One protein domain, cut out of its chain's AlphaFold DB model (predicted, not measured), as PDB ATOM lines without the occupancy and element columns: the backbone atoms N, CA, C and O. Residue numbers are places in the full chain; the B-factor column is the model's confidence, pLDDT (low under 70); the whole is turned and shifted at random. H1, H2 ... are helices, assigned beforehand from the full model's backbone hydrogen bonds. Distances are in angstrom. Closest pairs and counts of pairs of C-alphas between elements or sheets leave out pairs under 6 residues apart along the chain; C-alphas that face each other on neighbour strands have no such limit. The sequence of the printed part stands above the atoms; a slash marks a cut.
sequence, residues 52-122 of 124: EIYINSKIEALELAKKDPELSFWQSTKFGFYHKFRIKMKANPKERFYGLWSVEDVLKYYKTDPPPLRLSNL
ATOM      1  N   GLU A  52     -33.959 -53.809  33.812       88.75
ATOM      2  CA  GLU A  52     -33.393 -54.195  35.106       88.75
ATOM      3  C   GLU A  52     -31.911 -53.847  35.188       88.75
ATOM      4  O   GLU A  52     -31.473 -53.287  36.192       88.75
ATOM      5  N   ILE A  53     -31.138 -54.073  34.118       86.06
ATOM      6  CA  ILE A  53     -29.723 -53.667  34.059       86.06
ATOM      7  C   ILE A  53     -29.601 -52.158  34.283       86.06
ATOM      8  O   ILE A  53     -28.755 -51.693  35.054       86.06
ATOM      9  N   TYR A  54     -30.467 -51.377  33.636       82.62
ATOM     10  CA  TYR A  54     -30.479 -49.931  33.815       82.62
ATOM     11  C   TYR A  54     -30.828 -49.546  35.259       82.62
ATOM     12  O   TYR A  54     -30.088 -48.766  35.865       82.62
ATOM     13  N   ILE A  55     -31.898 -50.104  35.829       85.38
ATOM     14  CA  ILE A  55     -32.335 -49.832  37.206       85.38
ATOM     15  C   ILE A  55     -31.237 -50.210  38.207       85.38
ATOM     16  O   ILE A  55     -30.850 -49.374  39.026       85.38
ATOM     17  N   ASN A  56     -30.671 -51.410  38.094       88.06
ATOM     18  CA  ASN A  56     -29.607 -51.899  38.967       88.06
ATOM     19  C   ASN A  56     -28.363 -51.011  38.879       88.06
ATOM     20  O   ASN A  56     -27.843 -50.594  39.911       88.06
ATOM     21  N   SER A  57     -27.960 -50.589  37.673       84.75
ATOM     22  CA  SER A  57     -26.839 -49.649  37.511       84.75
ATOM     23  C   SER A  57     -27.086 -48.304  38.210       84.75
ATOM     24  O   SER A  57     -26.155 -47.681  38.728       84.75
ATOM     25  N   LYS A  58     -28.346 -47.840  38.256       84.50
ATOM     26  CA  LYS A  58     -28.718 -46.634  39.002       84.50
ATOM     27  C   LYS A  58     -28.665 -46.883  40.499       84.50
ATOM     28  O   LYS A  58     -28.082 -46.058  41.192       84.50
ATOM     29  N   ILE A  59     -29.212 -47.993  40.986       86.06
ATOM     30  CA  ILE A  59     -29.156 -48.361  42.408       86.06
ATOM     31  C   ILE A  59     -27.699 -48.437  42.880       86.06
ATOM     32  O   ILE A  59     -27.345 -47.790  43.863       86.06
ATOM     33  N   GLU A  60     -26.829 -49.128  42.144       88.38
ATOM     34  CA  GLU A  60     -25.399 -49.234  42.460       88.38
ATOM     35  C   GLU A  60     -24.708 -47.867  42.504       88.38
ATOM     36  O   GLU A  60     -23.978 -47.563  43.451       88.38
ATOM     37  N   ALA A  61     -24.965 -47.007  41.514       84.62
ATOM     38  CA  ALA A  61     -24.406 -45.658  41.485       84.62
ATOM     39  C   ALA A  61     -24.885 -44.802  42.672       84.62
ATOM     40  O   ALA A  61     -24.117 -43.985  43.190       84.62
ATOM     41  N   LEU A  62     -26.135 -44.992  43.110       83.44
ATOM     42  CA  LEU A  62     -26.711 -44.307  44.266       83.44
ATOM     43  C   LEU A  62     -26.095 -44.795  45.580       83.44
ATOM     44  O   LEU A  62     -25.703 -43.969  46.405       83.44
ATOM     45  N   GLU A  63     -25.969 -46.106  45.775       87.88
ATOM     46  CA  GLU A  63     -25.313 -46.666  46.963       87.88
ATOM     47  C   GLU A  63     -23.839 -46.251  47.032       87.88
ATOM     48  O   GLU A  63     -23.343 -45.852  48.090       87.88
ATOM     49  N   LEU A  64     -23.152 -46.222  45.885       88.19
ATOM     50  CA  LEU A  64     -21.797 -45.694  45.807       88.19
ATOM     51  C   LEU A  64     -21.746 -44.203  46.148       88.19
ATOM     52  O   LEU A  64     -20.860 -43.796  46.887       88.19
ATOM     53  N   ALA A  65     -22.686 -43.391  45.658       84.88
ATOM     54  CA  ALA A  65     -22.721 -41.960  45.963       84.88
ATOM     55  C   ALA A  65     -22.915 -41.681  47.461       84.88
ATOM     56  O   ALA A  65     -22.332 -40.728  47.971       84.88
ATOM     57  N   LYS A  66     -23.685 -42.515  48.176       83.62
ATOM     58  CA  LYS A  66     -23.846 -42.410  49.638       83.62
ATOM     59  C   LYS A  66     -22.558 -42.752  50.390       83.62
ATOM     60  O   LYS A  66     -22.260 -42.125  51.403       83.62
ATOM     61  N   LYS A  67     -21.816 -43.757  49.916       89.38
ATOM     62  CA  LYS A  67     -20.592 -44.249  50.566       89.38
ATOM     63  C   LYS A  67     -19.364 -43.400  50.240       89.38
ATOM     64  O   LYS A  67     -18.569 -43.100  51.125       89.38
ATOM     65  N   ASP A  68     -19.199 -43.058  48.969       90.88
ATOM     66  CA  ASP A  68     -18.061 -42.332  48.416       90.88
ATOM     67  C   ASP A  68     -18.529 -41.424  47.256       90.88
ATOM     68  O   ASP A  68     -18.496 -41.806  46.076       90.88
ATOM     69  N   PRO A  69     -18.988 -40.199  47.583       84.88
ATOM     70  CA  PRO A  69     -19.472 -39.236  46.598       84.88
ATOM     71  C   PRO A  69     -18.429 -38.881  45.533       84.88
ATOM     72  O   PRO A  69     -18.779 -38.616  44.381       84.88
ATOM     73  N   GLU A  70     -17.146 -38.872  45.901       89.56
ATOM     74  CA  GLU A  70     -16.069 -38.500  44.989       89.56
ATOM     75  C   GLU A  70     -15.782 -39.614  43.985       89.56
ATOM     76  O   GLU A  70     -15.720 -39.363  42.774       89.56
ATOM     77  N   LEU A  71     -15.673 -40.856  44.455       91.06
ATOM     78  CA  LEU A  71     -15.534 -42.003  43.567       91.06
ATOM     79  C   LEU A  71     -16.743 -42.119  42.632       91.06
ATOM     80  O   LEU A  71     -16.558 -42.320  41.428       91.06
ATOM     81  N   SER A  72     -17.961 -41.930  43.151       88.19
ATOM     82  CA  SER A  72     -19.188 -41.929  42.344       88.19
ATOM     83  C   SER A  72     -19.157 -40.857  41.247       88.19
ATOM     84  O   SER A  72     -19.391 -41.154  40.066       88.19
ATOM     85  N   PHE A  73     -18.750 -39.626  41.578       88.81
ATOM     86  CA  PHE A  73     -18.550 -38.562  40.594       88.81
ATOM     87  C   PHE A  73     -17.549 -38.984  39.504       88.81
ATOM     88  O   PHE A  73     -17.869 -38.962  38.310       88.81
ATOM     89  N   TRP A  74     -16.359 -39.455  39.877       91.00
ATOM     90  CA  TRP A  74     -15.346 -39.839  38.892       91.00
ATOM     91  C   TRP A  74     -15.756 -41.037  38.036       91.00
ATOM     92  O   TRP A  74     -15.342 -41.112  36.872       91.00
ATOM     93  N   GLN A  75     -16.568 -41.956  38.553       89.50
ATOM     94  CA  GLN A  75     -17.130 -43.042  37.756       89.50
ATOM     95  C   GLN A  75     -18.169 -42.530  36.755       89.50
ATOM     96  O   GLN A  75     -18.044 -42.831  35.566       89.50
ATOM     97  N   SER A  76     -19.110 -41.689  37.188       85.06
ATOM     98  CA  SER A  76     -20.153 -41.138  36.308       85.06
ATOM     99  C   SER A  76     -19.578 -40.327  35.137       85.06
ATOM    100  O   SER A  76     -20.064 -40.406  34.007       85.06
ATOM    101  N   THR A  77     -18.463 -39.623  35.358       89.38
ATOM    102  CA  THR A  77     -17.807 -38.834  34.304       89.38
ATOM    103  C   THR A  77     -17.261 -39.679  33.150       89.38
ATOM    104  O   THR A  77     -17.019 -39.120  32.083       89.38
ATOM    105  N   LYS A  78     -17.033 -40.995  33.328       88.44
ATOM    106  CA  LYS A  78     -16.439 -41.868  32.292       88.44
ATOM    107  C   LYS A  78     -17.263 -41.900  31.005       88.44
ATOM    108  O   LYS A  78     -16.673 -41.954  29.933       88.44
ATOM    109  N   PHE A  79     -18.587 -41.844  31.130       78.88
ATOM    110  CA  PHE A  79     -19.514 -41.922  30.000       78.88
ATOM    111  C   PHE A  79     -20.012 -40.546  29.541       78.88
ATOM    112  O   PHE A  79     -20.355 -40.378  28.377       78.88
ATOM    113  N   GLY A  80     -20.034 -39.554  30.437       77.38
ATOM    114  CA  GLY A  80     -20.560 -38.217  30.138       77.38
ATOM    115  C   GLY A  80     -19.552 -37.236  29.536       77.38
ATOM    116  O   GLY A  80     -19.958 -36.239  28.945       77.38
ATOM    117  N   PHE A  81     -18.246 -37.488  29.673       87.62
ATOM    118  CA  PHE A  81     -17.214 -36.535  29.259       87.62
ATOM    119  C   PHE A  81     -16.152 -37.151  28.357       87.62
ATOM    120  O   PHE A  81     -15.638 -38.242  28.607       87.62
ATOM    121  N   TYR A  82     -15.732 -36.373  27.356       91.06
ATOM    122  CA  TYR A  82     -14.608 -36.725  26.495       91.06
ATOM    123  C   TYR A  82     -13.328 -36.957  27.312       91.06
ATOM    124  O   TYR A  82     -12.997 -36.194  28.221       91.06
ATOM    125  N   HIS A  83     -12.566 -37.992  26.962       92.38
ATOM    126  CA  HIS A  83     -11.405 -38.441  27.732       92.38
ATOM    127  C   HIS A  83     -10.385 -37.324  28.033       92.38
ATOM    128  O   HIS A  83      -9.972 -37.175  29.184       92.38
ATOM    129  N   LYS A  84     -10.030 -36.484  27.046       94.62
ATOM    130  CA  LYS A  84      -9.083 -35.370  27.269       94.62
ATOM    131  C   LYS A  84      -9.632 -34.326  28.240       94.62
ATOM    132  O   LYS A  84      -8.875 -33.749  29.012       94.62
ATOM    133  N   PHE A  85     -10.945 -34.106  28.225       94.44
ATOM    134  CA  PHE A  85     -11.597 -33.216  29.180       94.44
ATOM    135  C   PHE A  85     -11.513 -33.787  30.600       94.44
ATOM    136  O   PHE A  85     -11.172 -33.069  31.533       94.44
ATOM    137  N   ARG A  86     -11.688 -35.106  30.762       94.75
ATOM    138  CA  ARG A  86     -11.501 -35.780  32.059       94.75
ATOM    139  C   ARG A  86     -10.075 -35.688  32.591       94.75
ATOM    140  O   ARG A  86      -9.905 -35.538  33.795       94.75
ATOM    141  N   ILE A  87      -9.065 -35.762  31.722       94.81
ATOM    142  CA  ILE A  87      -7.668 -35.546  32.130       94.81
ATOM    143  C   ILE A  87      -7.495 -34.133  32.697       94.81
ATOM    144  O   ILE A  87      -6.932 -33.992  33.777       94.81
ATOM    145  N   LYS A  88      -8.030 -33.105  32.023       95.00
ATOM    146  CA  LYS A  88      -7.975 -31.718  32.517       95.00
ATOM    147  C   LYS A  88      -8.672 -31.555  33.867       95.00
ATOM    148  O   LYS A  88      -8.065 -31.039  34.798       95.00
ATOM    149  N   MET A  89      -9.889 -32.089  33.996       95.12
ATOM    150  CA  MET A  89     -10.639 -32.094  35.258       95.12
ATOM    151  C   MET A  89      -9.829 -32.687  36.419       95.12
ATOM    152  O   MET A  89      -9.856 -32.146  37.518       95.12
ATOM    153  N   LYS A  90      -9.102 -33.788  36.183       94.69
ATOM    154  CA  LYS A  90      -8.251 -34.418  37.204       94.69
ATOM    155  C   LYS A  90      -6.983 -33.626  37.503       94.69
ATOM    156  O   LYS A  90      -6.555 -33.595  38.649       94.69
ATOM    157  N   ALA A  91      -6.371 -33.032  36.481       96.81
ATOM    158  CA  ALA A  91      -5.137 -32.270  36.628       96.81
ATOM    159  C   ALA A  91      -5.350 -30.986  37.441       96.81
ATOM    160  O   ALA A  91      -4.477 -30.609  38.218       96.81
ATOM    161  N   ASN A  92      -6.504 -30.331  37.283       96.44
ATOM    162  CA  ASN A  92      -6.853 -29.147  38.061       96.44
ATOM    163  C   ASN A  92      -8.352 -29.119  38.420       96.44
ATOM    164  O   ASN A  92      -9.142 -28.472  37.730       96.44
ATOM    165  N   PRO A  93      -8.759 -29.762  39.530       95.38
ATOM    166  CA  PRO A  93     -10.156 -29.773  39.975       95.38
ATOM    167  C   PRO A  93     -10.747 -28.385  40.288       95.38
ATOM    168  O   PRO A  93     -11.970 -28.237  40.308       95.38
ATOM    169  N   LYS A  94      -9.894 -27.372  40.500       96.44
ATOM    170  CA  LYS A  94     -10.265 -25.970  40.766       96.44
ATOM    171  C   LYS A  94     -10.482 -25.141  39.502       96.44
ATOM    172  O   LYS A  94     -10.977 -24.018  39.587       96.44
ATOM    173  N   GLU A  95     -10.081 -25.651  38.337       96.19
ATOM    174  CA  GLU A  95     -10.272 -24.950  37.069       96.19
ATOM    175  C   GLU A  95     -11.763 -24.673  36.842       96.19
ATOM    176  O   GLU A  95     -12.599 -25.573  36.939       96.19
ATOM    177  N   ARG A  96     -12.102 -23.417  36.523       96.06
ATOM    178  CA  ARG A  96     -13.459 -23.051  36.109       96.06
ATOM    179  C   ARG A  96     -13.618 -23.295  34.617       96.06
ATOM    180  O   ARG A  96     -13.159 -22.502  33.796       96.06
ATOM    181  N   PHE A  97     -14.335 -24.349  34.255       92.69
ATOM    182  CA  PHE A  97     -14.647 -24.639  32.864       92.69
ATOM    183  C   PHE A  97     -15.694 -23.649  32.347       92.69
ATOM    184  O   PHE A  97     -16.800 -23.541  32.882       92.69
ATOM    185  N   TYR A  98     -15.315 -22.892  31.312       91.62
ATOM    186  CA  TYR A  98     -16.138 -21.852  30.677       91.62
ATOM    187  C   TYR A  98     -16.625 -20.755  31.642       91.62
ATOM    188  O   TYR A  98     -17.630 -20.105  31.384       91.62
ATOM    189  N   GLY A  99     -15.938 -20.566  32.776       93.19
ATOM    190  CA  GLY A  99     -16.344 -19.628  33.829       93.19
ATOM    191  C   GLY A  99     -17.553 -20.078  34.662       93.19
ATOM    192  O   GLY A  99     -17.939 -19.373  35.595       93.19
ATOM    193  N   LEU A 100     -18.124 -21.254  34.386       92.94
ATOM    194  CA  LEU A 100     -19.414 -21.685  34.934       92.94
ATOM    195  C   LEU A 100     -19.284 -22.597  36.157       92.94
ATOM    196  O   LEU A 100     -19.986 -22.390  37.144       92.94
ATOM    197  N   TRP A 101     -18.387 -23.581  36.121       94.12
ATOM    198  CA  TRP A 101     -18.287 -24.604  37.168       94.12
ATOM    199  C   TRP A 101     -16.872 -25.177  37.272       94.12
ATOM    200  O   TRP A 101     -16.113 -25.145  36.301       94.12
ATOM    201  N   SER A 102     -16.532 -25.718  38.440       95.75
ATOM    202  CA  SER A 102     -15.326 -26.515  38.689       95.75
ATOM    203  C   SER A 102     -15.688 -27.899  39.237       95.75
ATOM    204  O   SER A 102     -16.820 -28.132  39.667       95.75
ATOM    205  N   VAL A 103     -14.739 -28.838  39.232       94.44
ATOM    206  CA  VAL A 103     -14.963 -30.165  39.832       94.44
ATOM    207  C   VAL A 103     -15.208 -30.035  41.334       94.44
ATOM    208  O   VAL A 103     -16.082 -30.714  41.864       94.44
ATOM    209  N   GLU A 104     -14.492 -29.136  42.014       93.94
ATOM    210  CA  GLU A 104     -14.720 -28.862  43.437       93.94
ATOM    211  C   GLU A 104     -16.130 -28.324  43.712       93.94
ATOM    212  O   GLU A 104     -16.761 -28.778  44.668       93.94
ATOM    213  N   ASP A 105     -16.655 -27.429  42.863       92.50
ATOM    214  CA  ASP A 105     -18.031 -26.923  42.992       92.50
ATOM    215  C   ASP A 105     -19.040 -28.079  42.946       92.50
ATOM    216  O   ASP A 105     -19.943 -28.168  43.782       92.50
ATOM    217  N   VAL A 106     -18.856 -28.998  41.993       88.75
ATOM    218  CA  VAL A 106     -19.744 -30.150  41.806       88.75
ATOM    219  C   VAL A 106     -19.607 -31.145  42.957       88.75
ATOM    220  O   VAL A 106     -20.613 -31.574  43.513       88.75
ATOM    221  N   LEU A 107     -18.388 -31.487  43.375       88.88
ATOM    222  CA  LEU A 107     -18.168 -32.392  44.508       88.88
ATOM    223  C   LEU A 107     -18.726 -31.820  45.814       88.88
ATOM    224  O   LEU A 107     -19.267 -32.568  46.630       88.88
ATOM    225  N   LYS A 108     -18.621 -30.503  46.016       89.56
ATOM    226  CA  LYS A 108     -19.245 -29.818  47.150       89.56
ATOM    227  C   LYS A 108     -20.764 -29.931  47.077       89.56
ATOM    228  O   LYS A 108     -21.366 -30.331  48.070       89.56
ATOM    229  N   TYR A 109     -21.357 -29.654  45.913       83.38
ATOM    230  CA  TYR A 109     -22.798 -29.798  45.688       83.38
ATOM    231  C   TYR A 109     -23.286 -31.220  46.006       83.38
ATOM    232  O   TYR A 109     -24.212 -31.386  46.794       83.38
ATOM    233  N   TYR A 110     -22.596 -32.249  45.507       77.81
ATOM    234  CA  TYR A 110     -22.958 -33.657  45.723       77.81
ATOM    235  C   TYR A 110     -22.898 -34.084  47.197       77.81
ATOM    236  O   TYR A 110     -23.614 -35.001  47.592       77.81
ATOM    237  N   LYS A 111     -22.056 -33.436  48.012       78.31
ATOM    238  CA  LYS A 111     -21.975 -33.682  49.460       78.31
ATOM    239  C   LYS A 111     -23.096 -32.990  50.241       78.31
ATOM    240  O   LYS A 111     -23.466 -33.481  51.301       78.31
ATOM    241  N   THR A 112     -23.593 -31.849  49.761       77.69
ATOM    242  CA  THR A 112     -24.572 -31.020  50.488       77.69
ATOM    243  C   THR A 112     -26.016 -31.268  50.074       77.69
ATOM    244  O   THR A 112     -26.904 -31.204  50.915       77.69
ATOM    245  N   ASP A 113     -26.246 -31.520  48.790       68.81
ATOM    246  CA  ASP A 113     -27.563 -31.731  48.194       68.81
ATOM    247  C   ASP A 113     -27.409 -32.763  47.068       68.81
ATOM    248  O   ASP A 113     -27.260 -32.404  45.896       68.81
ATOM    249  N   PRO A 114     -27.311 -34.060  47.411       63.97
ATOM    250  CA  PRO A 114     -27.174 -35.094  46.400       63.97
ATOM    251  C   PRO A 114     -28.391 -35.036  45.458       63.97
ATOM    252  O   PRO A 114     -29.519 -34.917  45.945       63.97
ATOM    253  N   PRO A 115     -28.200 -35.131  44.124       59.16
ATOM    254  CA  PRO A 115     -29.294 -35.048  43.157       59.16
ATOM    255  C   PRO A 115     -30.447 -35.978  43.560       59.16
ATOM    256  O   PRO A 115     -30.173 -37.087  44.028       59.16
ATOM    257  N   PRO A 116     -31.717 -35.545  43.406       53.44
ATOM    258  CA  PRO A 116     -32.855 -36.120  44.110       53.44
ATOM    259  C   PRO A 116     -32.887 -37.646  44.002       53.44
ATOM    260  O   PRO A 116     -33.202 -38.227  42.963       53.44
ATOM    261  N   LEU A 117     -32.560 -38.277  45.127       54.88
ATOM    262  CA  LEU A 117     -32.612 -39.711  45.364       54.88
ATOM    263  C   LEU A 117     -34.081 -40.149  45.404       54.88
ATOM    264  O   LEU A 117     -34.698 -40.181  46.466       54.88
ATOM    265  N   ARG A 118     -34.675 -40.484  44.256       48.75
ATOM    266  CA  ARG A 118     -35.996 -41.133  44.219       48.75
ATOM    267  C   ARG A 118     -35.894 -42.543  43.658       48.75
ATOM    268  O   ARG A 118     -36.292 -42.807  42.530       48.75
ATOM    269  N   LEU A 119     -35.406 -43.455  44.501       48.25
ATOM    270  CA  LEU A 119     -35.550 -44.905  44.304       48.25
ATOM    271  C   LEU A 119     -37.026 -45.305  44.127       48.25
ATOM    272  O   LEU A 119     -37.324 -46.211  43.362       48.25
ATOM    273  N   SER A 120     -37.951 -44.565  44.754       47.22
ATOM    274  CA  SER A 120     -39.403 -44.791  44.683       47.22
ATOM    275  C   SER A 120     -39.994 -44.757  43.272       47.22
ATOM    276  O   SER A 120     -41.101 -45.238  43.076       47.22
ATOM    277  N   ASN A 121     -39.295 -44.160  42.302       47.28
ATOM    278  CA  ASN A 121     -39.767 -44.040  40.921       47.28
ATOM    279  C   ASN A 121     -39.218 -45.148  40.004       47.28
ATOM    280  O   ASN A 121     -39.490 -45.125  38.808       47.28
ATOM    281  N   LEU A 122     -38.395 -46.057  40.535       45.28
ATOM    282  CA  LEU A 122     -37.755 -47.146  39.784       45.28
ATOM    283  C   LEU A 122     -38.320 -48.529  40.154       45.28
ATOM    284  O   LEU A 122     -37.895 -49.522  39.576       45.28
TER     285      LEU A 122
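What this domain is: This is residues 52 to 122 of the 124 residues of a protein of marine sediment metagenome (UniProt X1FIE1). Helices H1, H2 and H3 zigzag in a loose row, H4 crosses near the first end of H2, and the tail 113 to 122 runs back towards Glu 52. The printed part has 71 residues, of which 47 are in four named helices, with no named strand; the class is all helix, and the whole is only just compact, close to loose, with a radius of gyration of the C-alphas of 13.3 A and spans of 36 by 25 by 20 A.

How they stand to each other: Start at H1, residues 52 to 67; its residues 61 to 65 touch H2, residues 69 to 80, in a hairpin, closest at the C-alphas of Ala 65 and Ser 72, 5.1 A. H3, residues 83 to 91, is close to H2 but not clearly touching: C-alphas 77 and 86 come closest, 7.4 A. H4, residues 103 to 112, touches H2 at a steep tilt of 54 degrees, closest at C-alphas 70 and 107, 6.5 A. Every O i to N i+4 pair is within hydrogen-bond range in H1, H3 and H4; in H2, 5 of 8.

Where its parts are: Find C-alpha 52 at (-33.393, -54.195, 35.106); H1 runs 22.4 A from there. H2 spans 16.5 A, H3 12.5 A, and H4 14.4 A to C-alpha 112 at (-24.572, -31.020, 50.488).

The domain as a whole: The farthest C-alphas, 52 and 99, are 38.6 A apart. The printed part has no cut; the H3 to H4 link is long; pLDDT is under 70 in residues 113 to 122.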